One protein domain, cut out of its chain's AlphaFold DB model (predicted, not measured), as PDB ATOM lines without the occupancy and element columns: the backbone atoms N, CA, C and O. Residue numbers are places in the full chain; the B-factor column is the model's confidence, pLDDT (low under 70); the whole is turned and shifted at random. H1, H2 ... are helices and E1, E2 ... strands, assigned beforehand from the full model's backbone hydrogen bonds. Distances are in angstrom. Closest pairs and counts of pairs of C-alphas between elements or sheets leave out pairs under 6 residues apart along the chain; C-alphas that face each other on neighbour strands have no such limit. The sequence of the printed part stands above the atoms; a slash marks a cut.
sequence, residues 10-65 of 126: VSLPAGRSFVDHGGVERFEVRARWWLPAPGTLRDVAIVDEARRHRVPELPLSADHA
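AT A GLANCE: This is residues 10 to 65 of the 126 residues of an uncharacterized protein of Rubrivivax sp. SCN 70-15 (UniProt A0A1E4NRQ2). This domain has little regular structure: it is a compact fold of loops, with strand E1 and two one-turn helices, H1 and H2, set among them. Residues 18 to 19 and 25 to 26 pair antiparallel in a loop that folds back, and residues 10 to 11 pair antiparallel with residues 28 to 29 of E1. The printed part has 56 residues, 11 of them in named elements, in the order E1, H1, H2; the class is mixed, helices and strands. The radius of gyration of the C-alphas is 10.6 A and the spans are 30 by 23 by 14 A.

IN THESE COORDINATES: Find C-alpha 28 at (102.918, 125.202, 90.881); from there E1, residues 28 to 30, runs 7.0 A. H1 is residues 41 to 44, 5.5 A. H2, residues 49 to 52, runs 5.0 A to C-alpha 52 at (115.010, 122.527, 84.680).

HOW THE PARTS SIT: E1 pairs with no named strand. Its closest C-alpha to H1 is that of Arg 30, 8.0 A from that of Val 44. H1 and H2 are close but not clearly touching; their closest C-alphas, of Arg 42 and Arg 52, are 7.0 A apart. E1 and H2 are apart. Both helices are too short for an O i to N i+4 pair; in each, the one O i to N i+3 pair is within range.

THE WHOLE: The C-alphas farthest apart, of Gly 23 and Pro 36, are 30.7 A apart. The printed part has no cut, and no link is long. Confidence is under 70 at residue 37 and residues 62 to 65.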
ATOM      1  N   VAL A  10     100.293 123.157  86.887       80.56
ATOM      2  CA  VAL A  10     100.274 121.862  87.565       80.56
ATOM      3  C   VAL A  10     100.812 122.081  88.966       80.56
ATOM      4  O   VAL A  10     101.943 122.556  89.124       80.56
ATOM      5  N   SER A  11     100.030 121.731  89.982       83.06
ATOM      6  CA  SER A  11     100.486 121.839  91.364       83.06
ATOM      7  C   SER A  11     101.568 120.797  91.655       83.06
ATOM      8  O   SER A  11     101.491 119.632  91.252       83.06
ATOM      9  N   LEU A  12     102.601 121.221  92.374       80.81
ATOM     10  CA  LEU A  12     103.641 120.337  92.874       80.81
ATOM     11  C   LEU A  12     103.086 119.504  94.039       80.81
ATOM     12  O   LEU A  12     102.245 119.987  94.802       80.81
ATOM     13  N   PRO A  13     103.572 118.268  94.240       77.19
ATOM     14  CA  PRO A  13     103.199 117.480  95.408       77.19
ATOM     15  C   PRO A  13     103.519 118.196  96.722       77.19
ATOM     16  O   PRO A  13     104.473 118.974  96.807       77.19
ATOM     17  N   ALA A  14     102.746 117.901  97.769       79.94
ATOM     18  CA  ALA A  14     102.898 118.536  99.074       79.94
ATOM     19  C   ALA A  14     104.357 118.494  99.577       79.94
ATOM     20  O   ALA A  14     105.022 117.456  99.528       79.94
ATOM     21  N   GLY A  15     104.852 119.639 100.058       82.62
ATOM     22  CA  GLY A  15     106.229 119.794 100.538       82.62
ATOM     23  C   GLY A  15     107.286 119.944  99.437       82.62
ATOM     24  O   GLY A  15     108.479 119.867  99.730       82.62
ATOM     25  N   ARG A  16     106.882 120.140  98.175       83.12
ATOM     26  CA  ARG A  16     107.792 120.422  97.058       83.12
ATOM     27  C   ARG A  16     107.605 121.843  96.547       83.12
ATOM     28  O   ARG A  16     106.485 122.310  96.379       83.12
ATOM     29  N   SER A  17     108.727 122.484  96.253       87.44
ATOM     30  CA  SER A  17     108.799 123.799  95.635       87.44
ATOM     31  C   SER A  17     110.066 123.917  94.789       87.44
ATOM     32  O   SER A  17     110.989 123.103  94.894       87.44
ATOM     33  N   PHE A  18     110.111 124.929  93.930       85.75
ATOM     34  CA  PHE A  18     111.336 125.387  93.280       85.75
ATOM     35  C   PHE A  18     111.329 126.914  93.230       85.75
ATOM     36  O   PHE A  18     110.271 127.530  93.298       85.75
ATOM     37  N   VAL A  19     112.498 127.540  93.103       85.06
ATOM     38  CA  VAL A  19     112.569 128.997  92.908       85.06
ATOM     39  C   VAL A  19     112.669 129.295  91.415       85.06
ATOM     40  O   VAL A  19     113.504 128.701  90.722       85.06
ATOM     41  N   ASP A  20     111.833 130.201  90.920       82.56
ATOM     42  CA  ASP A  20     111.831 130.617  89.517       82.56
ATOM     43  C   ASP A  20     112.978 131.593  89.180       82.56
ATOM     44  O   ASP A  20     113.885 131.845  89.983       82.56
ATOM     45  N   HIS A  21     112.982 132.117  87.951       75.50
ATOM     46  CA  HIS A  21     113.982 133.091  87.502       75.50
ATOM     47  C   HIS A  21     113.876 134.447  88.224       75.50
ATOM     48  O   HIS A  21     114.866 135.171  88.281       75.50
ATOM     49  N   GLY A  22     112.707 134.780  88.780       78.31
ATOM     50  CA  GLY A  22     112.445 135.999  89.543       78.31
ATOM     51  C   GLY A  22     112.764 135.871  91.032       78.31
ATOM     52  O   GLY A  22     112.514 136.809  91.784       78.31
ATOM     53  N   GLY A  23     113.303 134.732  91.478       83.75
ATOM     54  CA  GLY A  23     113.594 134.498  92.892       83.75
ATOM     55  C   GLY A  23     112.362 134.127  93.724       83.75
ATOM     56  O   GLY A  23     112.453 134.098  94.948       83.75
ATOM     57  N   VAL A  24     111.226 133.822  93.086       87.31
ATOM     58  CA  VAL A  24     109.975 133.478  93.771       87.31
ATOM     59  C   VAL A  24     109.890 131.971  93.977       87.31
ATOM     60  O   VAL A  24     110.081 131.196  93.039       87.31
ATOM     61  N   GLU A  25     109.581 131.548  95.203       90.44
ATOM     62  CA  GLU A  25     109.259 130.154  95.502       90.44
ATOM     63  C   GLU A  25     107.899 129.781  94.896       90.44
ATOM     64  O   GLU A  25     106.886 130.445  95.120       90.44
ATOM     65  N   ARG A  26     107.885 128.715  94.097       88.81
ATOM     66  CA  ARG A  26     106.719 128.221  93.373       88.81
ATOM     67  C   ARG A  26     106.328 126.845  93.878       88.81
ATOM     68  O   ARG A  26     107.171 125.958  93.997       88.81
ATOM     69  N   PHE A  27     105.028 126.683  94.096       89.00
ATOM     70  CA  PHE A  27     104.370 125.417  94.427       89.00
ATOM     71  C   PHE A  27     103.581 124.853  93.246       89.00
ATOM     72  O   PHE A  27     102.966 123.801  93.355       89.00
ATOM     73  N   GLU A  28     103.608 125.551  92.115       86.94
ATOM     74  CA  GLU A  28     102.918 125.202  90.881       86.94
ATOM     75  C   GLU A  28     103.847 125.521  89.714       86.94
ATOM     76  O   GLU A  28     104.692 126.420  89.799       86.94
ATOM     77  N   VAL A  29     103.726 124.769  88.630       85.81
ATOM     78  CA  VAL A  29     104.552 124.949  87.440       85.81
ATOM     79  C   VAL A  29     103.680 124.978  86.201       85.81
ATOM     80  O   VAL A  29     102.770 124.166  86.049       85.81
ATOM     81  N   ARG A  30     103.971 125.898  85.280       86.50
ATOM     82  CA  ARG A  30     103.336 125.886  83.961       86.50
ATOM     83  C   ARG A  30     103.731 124.616  83.232       86.50
ATOM     84  O   ARG A  30     104.906 124.250  83.226       86.50
ATOM     85  N   ALA A  31     102.768 123.970  82.598       85.44
ATOM     86  CA  ALA A  31     102.992 122.695  81.940       85.44
ATOM     87  C   ALA A  31     102.603 122.744  80.465       85.44
ATOM     88  O   ALA A  31     101.590 123.333  80.084       85.44
ATOM     89  N   ARG A  32     103.384 122.053  79.631       87.44
ATOM     90  CA  ARG A  32     103.009 121.685  78.262       87.44
ATOM     91  C   ARG A  32     101.978 120.560  78.322       87.44
ATOM     92  O   ARG A  32     102.288 119.394  78.097       87.44
ATOM     93  N   TRP A  33     100.745 120.920  78.655       84.31
ATOM     94  CA  TRP A  33      99.619 120.000  78.844       84.31
ATOM     95  C   TRP A  33      99.219 119.220  77.582       84.31
ATOM     96  O   TRP A  33      98.508 118.221  77.662       84.31
ATOM     97  N   TRP A  34      99.705 119.661  76.421       85.38
ATOM     98  CA  TRP A  34      99.482 119.050  75.113       85.38
ATOM     99  C   TRP A  34     100.510 117.969  74.733       85.38
ATOM    100  O   TRP A  34     100.383 117.379  73.660       85.38
ATOM    101  N   LEU A  35     101.554 117.725  75.541       83.50
ATOM    102  CA  LEU A  35     102.548 116.689  75.227       83.50
ATOM    103  C   LEU A  35     101.944 115.288  75.381       83.50
ATOM    104  O   LEU A  35     101.303 115.032  76.397       83.50
ATOM    105  N   PRO A  36     102.159 114.361  74.432       73.94
ATOM    106  CA  PRO A  36     101.647 113.001  74.547       73.94
ATOM    107  C   PRO A  36     102.429 112.206  75.601       73.94
ATOM    108  O   PRO A  36     103.656 112.179  75.574       73.94
ATOM    109  N   ALA A  37     101.703 111.525  76.494       68.81
ATOM    110  CA  ALA A  37     102.238 110.569  77.473       68.81
ATOM    111  C   ALA A  37     103.484 111.044  78.264       68.81
ATOM    112  O   ALA A  37     104.505 110.354  78.273       68.81
ATOM    113  N   PRO A  38     103.433 112.205  78.938       73.62
ATOM    114  CA  PRO A  38     104.557 112.661  79.743       73.62
ATOM    115  C   PRO A  38     104.803 111.720  80.931       73.62
ATOM    116  O   PRO A  38     103.866 111.327  81.627       73.62
ATOM    117  N   GLY A  39     106.068 111.363  81.169       77.00
ATOM    118  CA  GLY A  39     106.447 110.465  82.262       77.00
ATOM    119  C   GLY A  39     106.517 111.182  83.608       77.00
ATOM    120  O   GLY A  39     106.131 110.627  84.638       77.00
ATOM    121  N   THR A  40     106.993 112.429  83.605       87.31
ATOM    122  CA  THR A  40     107.257 113.198  84.820       87.31
ATOM    123  C   THR A  40     106.828 114.656  84.711       87.31
ATOM    124  O   THR A  40     106.702 115.239  83.635       87.31
ATOM    125  N   LEU A  41     106.659 115.288  85.869       85.19
ATOM    126  CA  LEU A  41     106.419 116.718  86.000       85.19
ATOM    127  C   LEU A  41     107.507 117.551  85.313       85.19
ATOM    128  O   LEU A  41     107.209 118.557  84.668       85.19
ATOM    129  N   ARG A  42     108.770 117.131  85.441       87.88
ATOM    130  CA  ARG A  42     109.895 117.817  84.806       87.88
ATOM    131  C   ARG A  42     109.733 117.835  83.289       87.88
ATOM    132  O   ARG A  42     110.021 118.867  82.694       87.88
ATOM    133  N   ASP A  43     109.223 116.762  82.683       86.25
ATOM    134  CA  ASP A  43     109.042 116.658  81.229       86.25
ATOM    135  C   ASP A  43     108.126 117.755  80.691       86.25
ATOM    136  O   ASP A  43     108.471 118.445  79.729       86.25
ATOM    137  N   VAL A  44     107.001 117.981  81.371       85.69
ATOM    138  CA  VAL A  44     106.002 118.971  80.957       85.69
ATOM    139  C   VAL A  44     106.320 120.383  81.424       85.69
ATOM    140  O   VAL A  44     105.831 121.329  80.810       85.69
ATOM    141  N   ALA A  45     107.140 120.550  82.463       87.50
ATOM    142  CA  ALA A  45     107.431 121.849  83.053       87.50
ATOM    143  C   ALA A  45     108.012 122.845  82.038       87.50
ATOM    144  O   ALA A  45     108.968 122.563  81.301       87.50
ATOM    145  N   ILE A  46     107.430 124.040  82.035       86.31
ATOM    146  CA  ILE A  46     107.865 125.199  81.266       86.31
ATOM    147  C   ILE A  46     108.664 126.078  82.217       86.31
ATOM    148  O   ILE A  46     108.121 126.850  83.004       86.31
ATOM    149  N   VAL A  47     109.972 125.864  82.175       84.69
ATOM    150  CA  VAL A  47     110.998 126.553  82.953       84.69
ATOM    151  C   VAL A  47     112.241 126.671  82.079       84.69
ATOM    152  O   VAL A  47     112.444 125.836  81.194       84.69
ATOM    153  N   ASP A  48     113.084 127.665  82.346       80.31
ATOM    154  CA  ASP A  48     114.366 127.811  81.656       80.31
ATOM    155  C   ASP A  48     115.200 126.532  81.780       80.31
ATOM    156  O   ASP A  48     115.283 125.939  82.862       80.31
ATOM    157  N   GLU A  49     115.898 126.154  80.710       81.12
ATOM    158  CA  GLU A  49     116.709 124.931  80.685       81.12
ATOM    159  C   GLU A  49     117.751 124.911  81.817       81.12
ATOM    160  O   GLU A  49     117.890 123.924  82.540       81.12
ATOM    161  N   ALA A  50     118.381 126.060  82.086       82.19
ATOM    162  CA  ALA A  50     119.332 126.229  83.184       82.19
ATOM    163  C   ALA A  50     118.740 125.908  84.571       82.19
ATOM    164  O   ALA A  50     119.481 125.588  85.497       82.19
ATOM    165  N   ARG A  51     117.416 125.986  84.738       81.50
ATOM    166  CA  ARG A  51     116.694 125.751  86.000       81.50
ATOM    167  C   ARG A  51     115.860 124.474  85.973       81.50
ATOM    168  O   ARG A  51     115.321 124.100  87.012       81.50
ATOM    169  N   ARG A  52     115.793 123.761  84.845       85.06
ATOM    170  CA  ARG A  52     115.010 122.527  84.680       85.06
ATOM    171  C   ARG A  52     115.359 121.455  85.712       85.06
ATOM    172  O   ARG A  52     114.468 120.793  86.238       85.06
ATOM    173  N   HIS A  53     116.635 121.361  86.088       85.38
ATOM    174  CA  HIS A  53     117.120 120.459  87.137       85.38
ATOM    175  C   HIS A  53     116.515 120.733  88.530       85.38
ATOM    176  O   HIS A  53     116.496 119.842  89.375       85.38
ATOM    177  N   ARG A  54     116.005 121.949  88.776       84.81
ATOM    178  CA  ARG A  54     115.352 122.338  90.035       84.81
ATOM    179  C   ARG A  54     113.914 121.837  90.126       84.81
ATOM    180  O   ARG A  54     113.377 121.761  91.226       84.81
ATOM    181  N   VAL A  55     113.294 121.502  88.993       85.69
ATOM    182  CA  VAL A  55     111.967 120.886  88.980       85.69
ATOM    183  C   VAL A  55     112.114 119.425  89.414       85.69
ATOM    184  O   VAL A  55     112.939 118.703  88.841       85.69
ATOM    185  N   PRO A  56     111.349 118.962  90.415       83.56
ATOM    186  CA  PRO A  56     111.382 117.570  90.840       83.56
ATOM    187  C   PRO A  56     111.016 116.597  89.712       83.56
ATOM    188  O   PRO A  56     110.073 116.823  88.954       83.56
ATOM    189  N   GLU A  57     111.732 115.479  89.636       87.88
ATOM    190  CA  GLU A  57     111.415 114.368  88.736       87.88
ATOM    191  C   GLU A  57     110.382 113.461  89.404       87.88
ATOM    192  O   GLU A  57     110.711 112.470  90.053       87.88
ATOM    193  N   LEU A  58     109.124 113.886  89.347       82.94
ATOM    194  CA  LEU A  58     108.007 113.196  89.984       82.94
ATOM    195  C   LEU A  58     107.058 112.675  88.909       82.94
ATOM    196  O   LEU A  58     106.815 113.408  87.947       82.94
ATOM    197  N   PRO A  59     106.499 111.462  89.059       83.62
ATOM    198  CA  PRO A  59     105.443 110.987  88.177       83.62
ATOM    199  C   PRO A  59     104.287 111.988  88.145       83.62
ATOM    200  O   PRO A  59     103.905 112.532  89.186       83.62
ATOM    201  N   LEU A  60     103.729 112.230  86.962       77.50
ATOM    202  CA  LEU A  60     102.502 113.013  86.857       77.50
ATOM    203  C   LEU A  60     101.346 112.216  87.463       77.50
ATOM    204  O   LEU A  60     101.205 111.019  87.207       77.50
ATOM    205  N   SER A  61     100.523 112.871  88.284       71.38
ATOM    206  CA  SER A  61      99.275 112.248  88.726       71.38
ATOM    207  C   SER A  61      98.335 112.075  87.531       71.38
ATOM    208  O   SER A  61      98.441 112.793  86.534       71.38
ATOM    209  N   ALA A  62      97.390 111.140  87.636       66.94
ATOM    210  CA  ALA A  62      96.387 110.909  86.594       66.94
ATOM    211  C   ALA A  62      95.574 112.176  86.258       66.94
ATOM    212  O   ALA A  62      95.147 112.346  85.119       66.94
ATOM    213  N   ASP A  63      95.433 113.094  87.219       63.34
ATOM    214  CA  ASP A  63      94.744 114.378  87.045       63.34
ATOM    215  C   ASP A  63      95.482 115.339  86.095       63.34
ATOM    216  O   ASP A  63      94.892 116.291  85.590       63.34
ATOM    217  N   HIS A  64      96.762 115.073  85.820       66.50
ATOM    218  CA  HIS A  64      97.611 115.843  84.911       66.50
ATOM    219  C   HIS A  64      97.936 115.076  83.624       66.50
ATOM    220  O   HIS A  64      98.948 115.345  82.971       66.50
ATOM    221  N   ALA A  65      97.097 114.098  83.264       61.50
ATOM    222  CA  ALA A  65      97.213 113.395  81.998       61.50
ATOM    223  C   ALA A  65      97.219 114.386  80.824       61.50
ATOM    224  O   ALA A  65      96.514 115.400  80.837       61.50
TER     225      ALA A  65